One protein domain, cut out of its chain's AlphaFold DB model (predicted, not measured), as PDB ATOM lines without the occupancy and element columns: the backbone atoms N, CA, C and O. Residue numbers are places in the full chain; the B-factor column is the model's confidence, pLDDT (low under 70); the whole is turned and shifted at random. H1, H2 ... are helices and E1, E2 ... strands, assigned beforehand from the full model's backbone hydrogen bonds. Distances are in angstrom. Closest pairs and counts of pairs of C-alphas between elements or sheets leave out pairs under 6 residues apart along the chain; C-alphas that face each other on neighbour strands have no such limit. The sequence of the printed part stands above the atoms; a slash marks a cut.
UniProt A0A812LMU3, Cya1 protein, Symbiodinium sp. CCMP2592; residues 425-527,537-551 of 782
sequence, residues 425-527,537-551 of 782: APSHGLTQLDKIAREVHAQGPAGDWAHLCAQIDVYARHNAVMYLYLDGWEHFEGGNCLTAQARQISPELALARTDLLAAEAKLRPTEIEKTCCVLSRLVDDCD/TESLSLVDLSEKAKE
ATOM      1  N   ALA A 425      92.321 148.003 138.634       64.94
ATOM      2  CA  ALA A 425      93.290 147.952 137.546       64.94
ATOM      3  C   ALA A 425      92.656 148.016 136.137       64.94
ATOM      4  O   ALA A 425      93.186 148.765 135.311       64.94
ATOM      5  N   PRO A 426      91.528 147.332 135.839       70.25
ATOM      6  CA  PRO A 426      90.898 147.405 134.518       70.25
ATOM      7  C   PRO A 426      90.308 148.796 134.254       70.25
ATOM      8  O   PRO A 426      90.577 149.423 133.233       70.25
ATOM      9  N   SER A 427      89.589 149.349 135.231       72.56
ATOM     10  CA  SER A 427      88.930 150.654 135.119       72.56
ATOM     11  C   SER A 427      89.909 151.827 134.996       72.56
ATOM     12  O   SER A 427      89.743 152.699 134.131       72.56
ATOM     13  N   HIS A 428      90.971 151.849 135.809       77.44
ATOM     14  CA  HIS A 428      92.020 152.862 135.675       77.44
ATOM     15  C   HIS A 428      92.822 152.706 134.380       77.44
ATOM     16  O   HIS A 428      93.128 153.719 133.745       77.44
ATOM     17  N   GLY A 429      93.118 151.470 133.966       80.81
ATOM     18  CA  GLY A 429      93.812 151.199 132.710       80.81
ATOM     19  C   GLY A 429      93.009 151.653 131.489       80.81
ATOM     20  O   GLY A 429      93.557 152.334 130.625       80.81
ATOM     21  N   LEU A 430      91.693 151.407 131.466       83.75
ATOM     22  CA  LEU A 430      90.807 151.885 130.399       83.75
ATOM     23  C   LEU A 430      90.787 153.416 130.310       83.75
ATOM     24  O   LEU A 430      90.849 153.973 129.219       83.75
ATOM     25  N   THR A 431      90.758 154.111 131.450       82.19
ATOM     26  CA  THR A 431      90.761 155.586 131.477       82.19
ATOM     27  C   THR A 431      92.084 156.169 130.965       82.19
ATOM     28  O   THR A 431      92.102 157.242 130.363       82.19
ATOM     29  N   GLN A 432      93.207 155.490 131.214       84.75
ATOM     30  CA  GLN A 432      94.508 155.891 130.672       84.75
ATOM     31  C   GLN A 432      94.589 155.636 129.164       84.75
ATOM     32  O   GLN A 432      95.020 156.522 128.429       84.75
ATOM     33  N   LEU A 433      94.123 154.474 128.703       85.81
ATOM     34  CA  LEU A 433      94.080 154.137 127.279       85.81
ATOM     35  C   LEU A 433      93.158 155.063 126.485       85.81
ATOM     36  O   LEU A 433      93.536 155.490 125.401       85.81
ATOM     37  N   ASP A 434      92.006 155.439 127.042       84.44
ATOM     38  CA  ASP A 434      91.079 156.406 126.442       84.44
ATOM     39  C   ASP A 434      91.754 157.765 126.187       84.44
ATOM     40  O   ASP A 434      91.593 158.353 125.122       84.44
ATOM     41  N   LYS A 435      92.588 158.250 127.119       84.75
ATOM     42  CA  LYS A 435      93.339 159.505 126.935       84.75
ATOM     43  C   LYS A 435      94.383 159.399 125.822       84.75
ATOM     44  O   LYS A 435      94.449 160.283 124.974       84.75
ATOM     45  N   ILE A 436      95.162 158.317 125.815       84.94
ATOM     46  CA  ILE A 436      96.213 158.087 124.810       84.94
ATOM     47  C   ILE A 436      95.587 157.902 123.420       84.94
ATOM     48  O   ILE A 436      96.074 158.471 122.445       84.94
ATOM     49  N   ALA A 437      94.476 157.165 123.323       84.19
ATOM     50  CA  ALA A 437      93.755 156.954 122.072       84.19
ATOM     51  C   ALA A 437      93.251 158.276 121.478       84.19
ATOM     52  O   ALA A 437      93.508 158.546 120.307       84.19
ATOM     53  N   ARG A 438      92.641 159.156 122.287       83.25
ATOM     54  CA  ARG A 438      92.196 160.486 121.829       83.25
ATOM     55  C   ARG A 438      93.347 161.351 121.315       83.25
ATOM     56  O   ARG A 438      93.188 162.042 120.311       83.25
ATOM     57  N   GLU A 439      94.498 161.325 121.986       83.75
ATOM     58  CA  GLU A 439      95.687 162.073 121.554       83.75
ATOM     59  C   GLU A 439      96.210 161.579 120.198       83.75
ATOM     60  O   GLU A 439      96.524 162.392 119.326       83.75
ATOM     61  N   VAL A 440      96.251 160.258 119.993       83.44
ATOM     62  CA  VAL A 440      96.694 159.638 118.734       83.44
ATOM     63  C   VAL A 440      95.672 159.862 117.614       83.44
ATOM     64  O   VAL A 440      96.054 160.234 116.504       83.44
ATOM     65  N   HIS A 441      94.373 159.726 117.894       82.56
ATOM     66  CA  HIS A 441      93.302 159.958 116.919       82.56
ATOM     67  C   HIS A 441      93.224 161.423 116.473       82.56
ATOM     68  O   HIS A 441      93.017 161.690 115.286       82.56
ATOM     69  N   ALA A 442      93.465 162.380 117.378       82.00
ATOM     70  CA  ALA A 442      93.521 163.806 117.046       82.00
ATOM     71  C   ALA A 442      94.667 164.156 116.074       82.00
ATOM     72  O   ALA A 442      94.564 165.129 115.326       82.00
ATOM     73  N   GLN A 443      95.743 163.360 116.056       81.94
ATOM     74  CA  GLN A 443      96.887 163.512 115.146       81.94
ATOM     75  C   GLN A 443      96.678 162.810 113.786       81.94
ATOM     76  O   GLN A 443      97.461 163.013 112.851       81.94
ATOM     77  N   GLY A 444      95.615 162.010 113.639       75.19
ATOM     78  CA  GLY A 444      95.245 161.336 112.393       75.19
ATOM     79  C   GLY A 444      96.329 160.371 111.873       75.19
ATOM     80  O   GLY A 444      96.900 159.604 112.650       75.19
ATOM     81  N   PRO A 445      96.654 160.365 110.564       70.12
ATOM     82  CA  PRO A 445      97.629 159.427 109.993       70.12
ATOM     83  C   PRO A 445      99.079 159.671 110.450       70.12
ATOM     84  O   PRO A 445      99.933 158.825 110.201       70.12
ATOM     85  N   ALA A 446      99.365 160.806 111.100       71.50
ATOM     86  CA  ALA A 446     100.671 161.120 111.685       71.50
ATOM     87  C   ALA A 446     100.799 160.689 113.160       71.50
ATOM     88  O   ALA A 446     101.862 160.876 113.749       71.50
ATOM     89  N   GLY A 447      99.731 160.146 113.756       77.62
ATOM     90  CA  GLY A 447      99.730 159.663 115.133       77.62
ATOM     91  C   GLY A 447     100.594 158.415 115.332       77.62
ATOM     92  O   GLY A 447     100.781 157.607 114.420       77.62
ATOM     93  N   ASP A 448     101.111 158.236 116.546       84.62
ATOM     94  CA  ASP A 448     101.947 157.088 116.912       84.62
ATOM     95  C   ASP A 448     101.099 155.841 117.243       84.62
ATOM     96  O   ASP A 448     100.933 155.428 118.395       84.62
ATOM     97  N   TRP A 449     100.535 155.229 116.199       81.44
ATOM     98  CA  TRP A 449      99.727 154.004 116.291       81.44
ATOM     99  C   TRP A 449     100.504 152.811 116.869       81.44
ATOM    100  O   TRP A 449      99.914 151.923 117.490       81.44
ATOM    101  N   ALA A 450     101.830 152.792 116.696       82.00
ATOM    102  CA  ALA A 450     102.696 151.763 117.258       82.00
ATOM    103  C   ALA A 450     102.788 151.889 118.787       82.00
ATOM    104  O   ALA A 450     102.717 150.877 119.488       82.00
ATOM    105  N   HIS A 451     102.873 153.118 119.308       85.56
ATOM    106  CA  HIS A 451     102.832 153.373 120.746       85.56
ATOM    107  C   HIS A 451     101.483 152.992 121.368       85.56
ATOM    108  O   HIS A 451     101.464 152.317 122.400       85.56
ATOM    109  N   LEU A 452     100.364 153.352 120.729       84.94
ATOM    110  CA  LEU A 452      99.026 152.984 121.208       84.94
ATOM    111  C   LEU A 452      98.867 151.459 121.307       84.94
ATOM    112  O   LEU A 452      98.446 150.951 122.344       84.94
ATOM    113  N   CYS A 453      99.278 150.713 120.278       85.31
ATOM    114  CA  CYS A 453      99.194 149.254 120.319       85.31
ATOM    115  C   CYS A 453     100.145 148.604 121.323       85.31
ATOM    116  O   CYS A 453      99.765 147.622 121.954       85.31
ATOM    117  N   ALA A 454     101.333 149.169 121.553       85.31
ATOM    118  CA  ALA A 454     102.208 148.694 122.620       85.31
ATOM    119  C   ALA A 454     101.553 148.841 124.008       85.31
ATOM    120  O   ALA A 454     101.675 147.941 124.839       85.31
ATOM    121  N   GLN A 455     100.824 149.937 124.258       87.69
ATOM    122  CA  GLN A 455     100.082 150.137 125.511       87.69
ATOM    123  C   GLN A 455      98.868 149.207 125.626       87.69
ATOM    124  O   GLN A 455      98.629 148.639 126.695       87.69
ATOM    125  N   ILE A 456      98.135 148.995 124.529       86.56
ATOM    126  CA  ILE A 456      97.019 148.042 124.475       86.56
ATOM    127  C   ILE A 456      97.515 146.621 124.763       86.56
ATOM    128  O   ILE A 456      96.914 145.937 125.584       86.56
ATOM    129  N   ASP A 457      98.641 146.198 124.187       84.94
ATOM    130  CA  ASP A 457      99.227 144.877 124.442       84.94
ATOM    131  C   ASP A 457      99.672 144.690 125.899       84.94
ATOM    132  O   ASP A 457      99.645 143.572 126.421       84.94
ATOM    133  N   VAL A 458     100.119 145.758 126.566       86.06
ATOM    134  CA  VAL A 458     100.457 145.724 127.998       86.06
ATOM    135  C   VAL A 458      99.185 145.585 128.833       86.06
ATOM    136  O   VAL A 458      99.131 144.722 129.710       86.06
ATOM    137  N   TYR A 459      98.152 146.374 128.541       84.94
ATOM    138  CA  TYR A 459      96.864 146.309 129.234       84.94
ATOM    139  C   TYR A 459      96.159 144.960 129.027       84.94
ATOM    140  O   TYR A 459      95.716 144.340 129.994       84.94
ATOM    141  N   ALA A 460      96.128 144.461 127.789       83.38
ATOM    142  CA  ALA A 460      95.510 143.191 127.426       83.38
ATOM    143  C   ALA A 460      96.190 141.995 128.104       83.38
ATOM    144  O   ALA A 460      95.500 141.097 128.585       83.38
ATOM    145  N   ARG A 461      97.528 142.010 128.220       81.06
ATOM    146  CA  ARG A 461      98.284 140.961 128.923       81.06
ATOM    147  C   ARG A 461      98.036 140.930 130.429       81.06
ATOM    148  O   ARG A 461      98.027 139.847 131.001       81.06
ATOM    149  N   HIS A 462      97.849 142.083 131.070       82.12
ATOM    150  CA  HIS A 462      97.628 142.142 132.520       82.12
ATOM    151  C   HIS A 462      96.173 141.865 132.917       82.12
ATOM    152  O   HIS A 462      95.934 141.355 134.009       82.12
ATOM    153  N   ASN A 463      95.214 142.191 132.046       78.56
ATOM    154  CA  ASN A 463      93.787 142.139 132.364       78.56
ATOM    155  C   ASN A 463      92.993 141.128 131.523       78.56
ATOM    156  O   ASN A 463      91.779 141.215 131.543       78.56
ATOM    157  N   ALA A 464      93.627 140.210 130.778       82.62
ATOM    158  CA  ALA A 464      92.935 139.197 129.959       82.62
ATOM    159  C   ALA A 464      91.774 139.785 129.123       82.62
ATOM    160  O   ALA A 464      90.631 139.321 129.152       82.62
ATOM    161  N   VAL A 465      92.060 140.883 128.421       84.81
ATOM    162  CA  VAL A 465      91.059 141.631 127.650       84.81
ATOM    163  C   VAL A 465      90.641 140.802 126.438       84.81
ATOM    164  O   VAL A 465      91.492 140.369 125.667       84.81
ATOM    165  N   MET A 466      89.338 140.608 126.247       83.31
ATOM    166  CA  MET A 466      88.786 139.931 125.068       83.31
ATOM    167  C   MET A 466      88.434 140.913 123.951       83.31
ATOM    168  O   MET A 466      88.577 140.588 122.771       83.31
ATOM    169  N   TYR A 467      87.975 142.108 124.329       86.44
ATOM    170  CA  TYR A 467      87.511 143.135 123.404       86.44
ATOM    171  C   TYR A 467      87.848 144.533 123.918       86.44
ATOM    172  O   TYR A 467      87.617 144.827 125.096       86.44
ATOM    173  N   LEU A 468      88.361 145.396 123.041       86.44
ATOM    174  CA  LEU A 468      88.651 146.791 123.366       86.44
ATOM    175  C   LEU A 468      88.190 147.733 122.251       86.44
ATOM    176  O   LEU A 468      88.650 147.657 121.107       86.44
ATOM    177  N   TYR A 469      87.327 148.662 122.637       85.81
ATOM    178  CA  TYR A 469      86.820 149.755 121.822       85.81
ATOM    179  C   TYR A 469      87.274 151.066 122.458       85.81
ATOM    180  O   TYR A 469      87.015 151.280 123.643       85.81
ATOM    181  N   LEU A 470      87.979 151.914 121.709       85.12
ATOM    182  CA  LEU A 470      88.471 153.208 122.193       85.12
ATOM    183  C   LEU A 470      88.124 154.308 121.194       85.12
ATOM    184  O   LEU A 470      88.331 154.161 119.993       85.12
ATOM    185  N   ASP A 471      87.609 155.417 121.708       79.75
ATOM    186  CA  ASP A 471      87.238 156.629 120.975       79.75
ATOM    187  C   ASP A 471      86.552 156.390 119.608       79.75
ATOM    188  O   ASP A 471      86.883 157.005 118.595       79.75
ATOM    189  N   GLY A 472      85.582 155.472 119.544       74.44
ATOM    190  CA  GLY A 472      84.835 155.213 118.305       74.44
ATOM    191  C   GLY A 472      85.407 154.126 117.384       74.44
ATOM    192  O   GLY A 472      84.792 153.816 116.356       74.44
ATOM    193  N   TRP A 473      86.560 153.550 117.734       81.19
ATOM    194  CA  TRP A 473      87.291 152.577 116.924       81.19
ATOM    195  C   TRP A 473      87.487 151.252 117.659       81.19
ATOM    196  O   TRP A 473      87.709 151.187 118.869       81.19
ATOM    197  N   GLU A 474      87.430 150.171 116.893       81.88
ATOM    198  CA  GLU A 474      87.775 148.831 117.355       81.88
ATOM    199  C   GLU A 474      89.287 148.611 117.235       81.88
ATOM    200  O   GLU A 474      89.840 148.657 116.132       81.88
ATOM    201  N   HIS A 475      89.960 148.383 118.367       79.31
ATOM    202  CA  HIS A 475      91.422 148.253 118.407       79.31
ATOM    203  C   HIS A 475      91.915 146.856 118.769       79.31
ATOM    204  O   HIS A 475      93.050 146.522 118.426       79.31
ATOM    205  N   PHE A 476      91.113 146.047 119.465       76.56
ATOM    206  CA  PHE A 476      91.550 144.738 119.943       76.56
ATOM    207  C   PHE A 476      90.409 143.722 119.919       76.56
ATOM    208  O   PHE A 476      89.396 143.903 120.595       76.56
ATOM    209  N   GLU A 477      90.618 142.631 119.185       75.06
ATOM    210  CA  GLU A 477      89.734 141.468 119.146       75.06
ATOM    211  C   GLU A 477      90.602 140.199 119.055       75.06
ATOM    212  O   GLU A 477      91.405 140.047 118.133       75.06
ATOM    213  N   GLY A 478      90.487 139.290 120.029       65.38
ATOM    214  CA  GLY A 478      91.094 137.954 119.930       65.38
ATOM    215  C   GLY A 478      92.630 137.882 119.991       65.38
ATOM    216  O   GLY A 478      93.208 136.943 119.447       65.38
ATOM    217  N   GLY A 479      93.300 138.835 120.653       68.75
ATOM    218  CA  GLY A 479      94.728 138.721 120.995       68.75
ATOM    219  C   GLY A 479      95.701 139.569 120.171       68.75
ATOM    220  O   GLY A 479      96.888 139.566 120.483       68.75
ATOM    221  N   ASN A 480      95.228 140.299 119.155       75.44
ATOM    222  CA  ASN A 480      96.067 141.159 118.313       75.44
ATOM    223  C   ASN A 480      95.533 142.596 118.272       75.44
ATOM    224  O   ASN A 480      94.327 142.814 118.154       75.44
ATOM    225  N   CYS A 481      96.442 143.574 118.286       78.38
ATOM    226  CA  CYS A 481      96.091 144.972 118.055       78.38
ATOM    227  C   CYS A 481      95.864 145.251 116.557       78.38
ATOM    228  O   CYS A 481      96.731 144.988 115.717       78.38
ATOM    229  N   LEU A 482      94.704 145.804 116.208       73.88
ATOM    230  CA  LEU A 482      94.253 146.031 114.831       73.88
ATOM    231  C   LEU A 482      94.760 147.384 114.283       73.88
ATOM    232  O   LEU A 482      93.968 148.262 113.956       73.88
ATOM    233  N   THR A 483      96.078 147.588 114.151       66.19
ATOM    234  CA  THR A 483      96.647 148.867 113.645       66.19
ATOM    235  C   THR A 483      96.263 149.196 112.200       66.19
ATOM    236  O   THR A 483      96.005 150.349 111.876       66.19
ATOM    237  N   ALA A 484      96.247 148.200 111.312       56.25
ATOM    238  CA  ALA A 484      96.046 148.399 109.870       56.25
ATOM    239  C   ALA A 484      94.581 148.241 109.416       56.25
ATOM    240  O   ALA A 484      94.274 148.442 108.241       56.25
ATOM    241  N   GLN A 485      93.691 147.827 110.323       57.25
ATOM    242  CA  GLN A 485      92.304 147.445 110.027       57.25
ATOM    243  C   GLN A 485      91.299 147.995 111.045       57.25
ATOM    244  O   GLN A 485      90.157 147.541 111.040       57.25
ATOM    245  N   ALA A 486      91.694 148.950 111.896       63.62
ATOM    246  CA  ALA A 486      90.787 149.585 112.845       63.62
ATOM    247  C   ALA A 486      89.544 150.096 112.103       63.62
ATOM    248  O   ALA A 486      89.639 150.888 111.160       63.62
ATOM    249  N   ARG A 487      88.372 149.585 112.485       68.69
ATOM    250  CA  ARG A 487      87.089 149.976 111.900       68.69
ATOM    251  C   ARG A 487      86.410 150.946 112.842       68.69
ATOM    252  O   ARG A 487      86.300 150.691 114.039       68.69
ATOM    253  N   GLN A 488      85.927 152.047 112.283       75.56
ATOM    254  CA  GLN A 488      85.039 152.941 113.000       75.56
ATOM    255  C   GLN A 488      83.661 152.279 113.083       75.56
ATOM    256  O   GLN A 488      83.052 151.968 112.056       75.56
ATOM    257  N   ILE A 489      83.193 152.022 114.301       76.62
ATOM    258  CA  ILE A 489      81.972 151.256 114.564       76.62
ATOM    259  C   ILE A 489      81.082 152.047 115.526       76.62
ATOM    260  O   ILE A 489      81.576 152.755 116.407       76.62
ATOM    261  N   SER A 490      79.759 151.952 115.356       76.50
ATOM    262  CA  SER A 490      78.818 152.558 116.296       76.50
ATOM    263  C   SER A 490      78.893 151.873 117.669       76.50
ATOM    264  O   SER A 490      79.064 150.654 117.747       76.50
ATOM    265  N   PRO A 491      78.715 152.618 118.768       72.69
ATOM    266  CA  PRO A 491      78.811 152.056 120.114       72.69
ATOM    267  C   PRO A 491      77.774 150.955 120.393       72.69
ATOM    268  O   PRO A 491      78.061 150.020 121.133       72.69
ATOM    269  N   GLU A 492      76.596 151.013 119.761       75.12
ATOM    270  CA  GLU A 492      75.573 149.958 119.855       75.12
ATOM    271  C   GLU A 492      76.062 148.622 119.278       75.12
ATOM    272  O   GLU A 492      75.818 147.562 119.854       75.12
ATOM    273  N   LEU A 493      76.788 148.666 118.155       80.25
ATOM    274  CA  LEU A 493      77.334 147.464 117.532       80.25
ATOM    275  C   LEU A 493      78.519 146.914 118.336       80.25
ATOM    276  O   LEU A 493      78.647 145.698 118.456       80.25
ATOM    277  N   ALA A 494      79.336 147.790 118.931       76.38
ATOM    278  CA  ALA A 494      80.409 147.394 119.842       76.38
ATOM    279  C   ALA A 494      79.855 146.690 121.098       76.38
ATOM    280  O   ALA A 494      80.351 145.632 121.480       76.38
ATOM    281  N   LEU A 495      78.774 147.211 121.693       78.56
ATOM    282  CA  LEU A 495      78.113 146.573 122.835       78.56
ATOM    283  C   LEU A 495      77.531 145.202 122.452       78.56
ATOM    284  O   LEU A 495      77.837 144.207 123.111       78.56
ATOM    285  N   ALA A 496      76.806 145.115 121.332       80.38
ATOM    286  CA  ALA A 496      76.284 143.843 120.824       80.38
ATOM    287  C   ALA A 496      77.400 142.827 120.505       80.38
ATOM    288  O   ALA A 496      77.224 141.620 120.694       80.38
ATOM    289  N   ARG A 497      78.574 143.300 120.055       83.06
ATOM    290  CA  ARG A 497      79.750 142.451 119.826       83.06
ATOM    291  C   ARG A 497      80.288 141.870 121.131       83.06
ATOM    292  O   ARG A 497      80.627 140.690 121.151       83.06
ATOM    293  N   THR A 498      80.300 142.640 122.224       80.88
ATOM    294  CA  THR A 498      80.707 142.109 123.538       80.88
ATOM    295  C   THR A 498      79.790 140.995 124.042       80.88
ATOM    296  O   THR A 498      80.286 140.013 124.594       80.88
ATOM    297  N   ASP A 499      78.478 141.096 123.810       80.62
ATOM    298  CA  ASP A 499      77.516 140.049 124.181       80.62
ATOM    299  C   ASP A 499      77.708 138.766 123.370       80.62
ATOM    300  O   ASP A 499      77.669 137.665 123.922       80.62
ATOM    301  N   LEU A 500      77.963 138.902 122.066       83.69
ATOM    302  CA  LEU A 500      78.261 137.766 121.195       83.69
ATOM    303  C   LEU A 500      79.559 137.064 121.597       83.69
ATOM    304  O   LEU A 500      79.562 135.844 121.724       83.69
ATOM    305  N   LEU A 501      80.635 137.815 121.847       82.25
ATOM    306  CA  LEU A 501      81.923 137.247 122.258       82.25
ATOM    307  C   LEU A 501      81.822 136.526 123.609       82.25
ATOM    308  O   LEU A 501      82.359 135.430 123.765       82.25
ATOM    309  N   ALA A 502      81.080 137.087 124.568       78.31
ATOM    310  CA  ALA A 502      80.816 136.423 125.844       78.31
ATOM    311  C   ALA A 502      80.020 135.112 125.665       78.31
ATOM    312  O   ALA A 502      80.331 134.103 126.306       78.31
ATOM    313  N   ALA A 503      79.026 135.102 124.768       80.12
ATOM    314  CA  ALA A 503      78.227 133.916 124.458       80.12
ATOM    315  C   ALA A 503      79.026 132.834 123.703       80.12
ATOM    316  O   ALA A 503      78.899 131.648 124.018       80.12
ATOM    317  N   GLU A 504      79.875 133.225 122.748       83.19
ATOM    318  CA  GLU A 504      80.774 132.328 122.006       83.19
ATOM    319  C   GLU A 504      81.798 131.663 122.936       83.19
ATOM    320  O   GLU A 504      82.034 130.455 122.841       83.19
ATOM    321  N   ALA A 505      82.337 132.425 123.892       78.50
ATOM    322  CA  ALA A 505      83.258 131.931 124.912       78.50
ATOM    323  C   ALA A 505      82.575 131.091 126.015       78.50
ATOM    324  O   ALA A 505      83.263 130.497 126.848       78.50
ATOM    325  N   LYS A 506      81.233 130.993 126.020       78.81
ATOM    326  CA  LYS A 506      80.421 130.313 127.054       78.81
ATOM    327  C   LYS A 506      80.717 130.792 128.482       78.81
ATOM    328  O   LYS A 506      80.653 130.000 129.430       78.81
ATOM    329  N   LEU A 507      81.044 132.072 128.627       74.88
ATOM    330  CA  LEU A 507      81.389 132.682 129.907       74.88
ATOM    331  C   LEU A 507      80.131 133.060 130.685       74.88
ATOM    332  O   LEU A 507      79.123 133.486 130.113       74.88
ATOM    333  N   ARG A 508      80.185 132.918 132.010       71.88
ATOM    334  CA  ARG A 508      79.077 133.347 132.870       71.88
ATOM    335  C   ARG A 508      79.036 134.875 132.959       71.88
ATOM    336  O   ARG A 508      80.084 135.517 132.948       71.88
ATOM    337  N   PRO A 509      77.866 135.476 133.230       68.06
ATOM    338  CA  PRO A 509      77.770 136.907 133.527       68.06
ATOM    339  C   PRO A 509      78.621 137.362 134.728       68.06
ATOM    340  O   PRO A 509      78.920 138.540 134.854       68.06
ATOM    341  N   THR A 510      78.991 136.442 135.628       64.88
ATOM    342  CA  THR A 510      79.875 136.689 136.784       64.88
ATOM    343  C   THR A 510      81.365 136.538 136.468       64.88
ATOM    344  O   THR A 510      82.197 136.833 137.318       64.88
ATOM    345  N   GLU A 511      81.696 136.013 135.289       71.75
ATOM    346  CA  GLU A 511      83.060 135.759 134.808       71.75
ATOM    347  C   GLU A 511      83.495 136.805 133.774       71.75
ATOM    348  O   GLU A 511      84.583 136.701 133.228       71.75
ATOM    349  N   ILE A 512      82.664 137.815 133.509       75.00
ATOM    350  CA  ILE A 512      82.972 138.913 132.596       75.00
ATOM    351  C   ILE A 512      82.868 140.245 133.328       75.00
ATOM    352  O   ILE A 512      81.939 140.474 134.106       75.00
ATOM    353  N   GLU A 513      83.802 141.146 133.049       76.50
ATOM    354  CA  GLU A 513      83.715 142.542 133.468       76.50
ATOM    355  C   GLU A 513      83.606 143.423 132.227       76.50
ATOM    356  O   GLU A 513      84.476 143.416 131.352       76.50
ATOM    357  N   LYS A 514      82.492 144.156 132.143       76.69
ATOM    358  CA  LYS A 514      82.265 145.189 131.134       76.69
ATOM    359  C   LYS A 514      82.486 146.543 131.788       76.69
ATOM    360  O   LYS A 514      81.777 146.889 132.732       76.69
ATOM    361  N   THR A 515      83.441 147.309 131.280       76.81
ATOM    362  CA  THR A 515      83.743 148.649 131.793       76.81
ATOM    363  C   THR A 515      83.535 149.675 130.692       76.81
ATOM    364  O   THR A 515      84.069 149.515 129.595       76.81
ATOM    365  N   CYS A 516      82.789 150.740 130.995       76.56
ATOM    366  CA  CYS A 516      82.536 151.843 130.074       76.56
ATOM    367  C   CYS A 516      83.078 153.164 130.615       76.56
ATOM    368  O   CYS A 516      82.977 153.467 131.807       76.56
ATOM    369  N   CYS A 517      83.609 153.983 129.711       73.19
ATOM    370  CA  CYS A 517      84.035 155.347 129.994       73.19
ATOM    371  C   CYS A 517      83.221 156.333 129.148       73.19
ATOM    372  O   CYS A 517      83.161 156.220 127.920       73.19
ATOM    373  N   VAL A 518      82.616 157.325 129.806       68.38
ATOM    374  CA  VAL A 518      81.865 158.409 129.159       68.38
ATOM    375  C   VAL A 518      82.412 159.739 129.645       68.38
ATOM    376  O   VAL A 518      82.390 160.019 130.843       68.38
ATOM    377  N   LEU A 519      82.899 160.581 128.727       63.22
ATOM    378  CA  LEU A 519      83.393 161.928 129.052       63.22
ATOM    379  C   LEU A 519      84.480 161.920 130.151       63.22
ATOM    380  O   LEU A 519      84.479 162.742 131.069       63.22
ATOM    381  N   SER A 520      85.381 160.932 130.085       58.44
ATOM    382  CA  SER A 520      86.419 160.663 131.093       58.44
ATOM    383  C   SER A 520      85.896 160.352 132.508       58.44
ATOM    384  O   SER A 520      86.648 160.462 133.482       58.44
ATOM    385  N   ARG A 521      84.623 159.956 132.645       57.94
ATOM    386  CA  ARG A 521      84.050 159.377 133.867       57.94
ATOM    387  C   ARG A 521      83.747 157.899 133.651       57.94
ATOM    388  O   ARG A 521      83.117 157.516 132.668       57.94
ATOM    389  N   LEU A 522      84.181 157.087 134.606       59.28
ATOM    390  CA  LEU A 522      83.845 155.672 134.684       59.28
ATOM    391  C   LEU A 522      82.362 155.497 135.008       59.28
ATOM    392  O   LEU A 522      81.844 156.138 135.927       59.28
ATOM    393  N   VAL A 523      81.700 154.630 134.244       63.06
ATOM    394  CA  VAL A 523      80.313 154.223 134.466       63.06
ATOM    395  C   VAL A 523      80.303 152.711 134.677       63.06
ATOM    396  O   VAL A 523      80.748 151.957 133.816       63.06
ATOM    397  N   ASP A 524      79.782 152.275 135.826       54.16
ATOM    398  CA  ASP A 524      79.702 150.857 136.219       54.16
ATOM    399  C   ASP A 524      78.603 150.079 135.457       54.16
ATOM    400  O   ASP A 524      78.440 148.867 135.634       54.16
ATOM    401  N   ASP A 525      77.797 150.767 134.639       59.56
ATOM    402  CA  ASP A 525      76.732 150.180 133.825       59.56
ATOM    403  C   ASP A 525      76.766 150.646 132.370       59.56
ATOM    404  O   ASP A 525      76.381 151.769 132.047       59.56
ATOM    405  N   CYS A 526      77.216 149.755 131.490       61.75
ATOM    406  CA  CYS A 526      77.201 149.967 130.047       61.75
ATOM    407  C   CYS A 526      75.793 149.816 129.438       61.75
ATOM    408  O   CYS A 526      75.563 150.310 128.336       61.75
ATOM    409  N   ASP A 527      74.860 149.162 130.143       60.06
ATOM    410  CA  ASP A 527      73.541 148.800 129.605       60.06
ATOM    411  C   ASP A 527      72.458 149.859 129.920       60.06
ATOM    412  O   ASP A 527      71.442 149.937 129.232       60.06
ATOM    413  N   THR A 537      79.554 157.355 124.004       53.69
ATOM    414  CA  THR A 537      80.395 156.386 124.716       53.69
ATOM    415  C   THR A 537      81.669 156.239 123.905       53.69
ATOM    416  O   THR A 537      81.634 155.752 122.779       53.69
ATOM    417  N   GLU A 538      82.782 156.737 124.428       68.19
ATOM    418  CA  GLU A 538      84.021 156.755 123.654       68.19
ATOM    419  C   GLU A 538      84.777 155.441 123.836       68.19
ATOM    420  O   GLU A 538      85.237 154.893 122.844       68.19
ATOM    421  N   SER A 539      84.798 154.851 125.037       79.69
ATOM    422  CA  SER A 539      85.625 153.669 125.300       79.69
ATOM    423  C   SER A 539      84.913 152.577 126.108       79.69
ATOM    424  O   SER A 539      84.237 152.861 127.101       79.69
ATOM    425  N   LEU A 540      85.089 151.322 125.688       84.00
ATOM    426  CA  LEU A 540      84.497 150.103 126.248       84.00
ATOM    427  C   LEU A 540      85.556 148.989 126.283       84.00
ATOM    428  O   LEU A 540      86.251 148.754 125.293       84.00
ATOM    429  N   SER A 541      85.641 148.258 127.394       84.38
ATOM    430  CA  SER A 541      86.455 147.039 127.492       84.38
ATOM    431  C   SER A 541      85.656 145.851 128.013       84.38
ATOM    432  O   SER A 541      84.894 145.995 128.971       84.38
ATOM    433  N   LEU A 542      85.902 144.679 127.424       84.50
ATOM    434  CA  LEU A 542      85.441 143.379 127.910       84.50
ATOM    435  C   LEU A 542      86.640 142.576 128.415       84.50
ATOM    436  O   LEU A 542      87.566 142.290 127.652       84.50
ATOM    437  N   VAL A 543      86.597 142.196 129.684       82.56
ATOM    438  CA  VAL A 543      87.648 141.439 130.369       82.56
ATOM    439  C   VAL A 543      87.120 140.062 130.768       82.56
ATOM    440  O   VAL A 543      86.021 139.963 131.318       82.56
ATOM    441  N   ASP A 544      87.902 139.012 130.495       82.69
ATOM    442  CA  ASP A 544      87.641 137.658 130.989       82.69
ATOM    443  C   ASP A 544      88.189 137.503 132.419       82.69
ATOM    444  O   ASP A 544      89.389 137.613 132.677       82.69
ATOM    445  N   LEU A 545      87.287 137.251 133.365       76.44
ATOM    446  CA  LEU A 545      87.576 136.991 134.773       76.44
ATOM    447  C   LEU A 545      87.378 135.515 135.147       76.44
ATOM    448  O   LEU A 545      87.380 135.196 136.335       76.44
ATOM    449  N   SER A 546      87.195 134.600 134.193       77.31
ATOM    450  CA  SER A 546      86.883 133.193 134.471       77.31
ATOM    451  C   SER A 546      87.938 132.488 135.326       77.31
ATOM    452  O   SER A 546      87.582 131.781 136.272       77.31
ATOM    453  N   GLU A 547      89.231 132.713 135.069       76.62
ATOM    454  CA  GLU A 547      90.305 132.173 135.914       76.62
ATOM    455  C   GLU A 547      90.281 132.776 137.322       76.62
ATOM    456  O   GLU A 547      90.288 132.032 138.303       76.62
ATOM    457  N   LYS A 548      90.134 134.104 137.439       73.38
ATOM    458  CA  LYS A 548      90.034 134.795 138.737       73.38
ATOM    459  C   LYS A 548      88.804 134.342 139.534       73.38
ATOM    460  O   LYS A 548      88.873 134.179 140.751       73.38
ATOM    461  N   ALA A 549      87.677 134.102 138.865       71.56
ATOM    462  CA  ALA A 549      86.444 133.623 139.479       71.56
ATOM    463  C   ALA A 549      86.578 132.175 139.980       71.56
ATOM    464  O   ALA A 549      86.132 131.871 141.091       71.56
ATOM    465  N   LYS A 550      87.231 131.291 139.211       77.94
ATOM    466  CA  LYS A 550      87.549 129.916 139.637       77.94
ATOM    467  C   LYS A 550      88.517 129.899 140.814       77.94
ATOM    468  O   LYS A 550      88.313 129.135 141.755       77.94
ATOM    469  N   GLU A 551      89.528 130.762 140.792       76.81
ATOM    470  CA  GLU A 551      90.492 130.897 141.882       76.81
ATOM    471  C   GLU A 551      89.819 131.421 143.161       76.81
ATOM    472  O   GLU A 551      89.994 130.852 144.241       76.81
TER     473      GLU A 551
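AT A GLANCE: This is residues 425 to 527 and 537 to 551 of the 782 residues of the protein "Cya1 protein" of Symbiodinium sp. CCMP2592 (UniProt A0A812LMU3). A twisted antiparallel sheet of five strands has helices over both faces: the helical hairpin H1 and H2 covers one face slantwise, and H3 lies along the strands over the other. The short helix H4 lies beyond one end of the sheet, at one end of the longest axis. The printed part has 118 residues with four named helices and five named strands, in the order H1 H2 E1 E2 H3 E3 E4 E5 H4, and its class is mixed, helices and strands. The sheet runs E2 E1 E5 E3 E4, in the second of three layers. The whole is compact, with a radius of gyration of the C-alphas of 13.5 A, yet elongated, spanning 43 by 25 by 24 A.

HOW THE PARTS SIT: H1, residues 425 to 442, and H2, residues 449 to 463, form a helical hairpin. They touch, the closest C-alphas being those of Pro 426 and Asn 463, 6.4 A apart, and run opposite ways at a shallow tilt of 10 degrees. E1, residues 465 to 470, and E2, residues 473 to 477, are an antiparallel hairpin, with N 470 and O 473 within hydrogen-bond range at 2.9 A. E3, residues 512 to 518, and E4, residues 521 to 523, are another, with N 518 and O 521 at 2.9 A. E5, residues 539 to 544, is an inner strand antiparallel to E1, with N 469 and O 540 at 2.9 A, and to E3, with N 515 and O 541 at 3.0 A. H1 is on the sheet over E5 and E3, at a height of 7.8 A; its closest C-alphas to E3 are those of Ser 427 and Thr 515, 6.5 A apart. H2 is on the same face over E2 and E1, at a height of 9.4 A. H3, residues 491 to 504, is on the opposite face over E1 and E5, at a height of 9.1 A, and stands at 5 degrees to E5 on the local plane. H4, residues 546 to 551, is not on the sheet and is apart from H1, H2 and H3. In these four helices every O i to N i+4 pair is within hydrogen-bond range.

IN THESE COORDINATES: H1 begins at C-alpha 425 (93.290, 147.952, 137.546) and is 25.9 A long; H2 is 20.8 A, E1 13.1 A, E2 11.6 A, H3 19.9 A, E3 19.8 A, E4 6.4 A, E5 17.1 A and H4 8.6 A. H4 ends at C-alpha 551 (90.492, 130.897, 141.882).

THE WHOLE: The two C-alphas farthest apart, of Ala 446 and Glu 551, are 43.9 A apart. Residues 528 to 536 are not printed; C-alphas 527 and 537 are 11.3 A apart across this cut. The link from E2 to H3 is long. The mean pLDDT of the printed part is 76.8, with 22 residues under 70, among them 518 to 527.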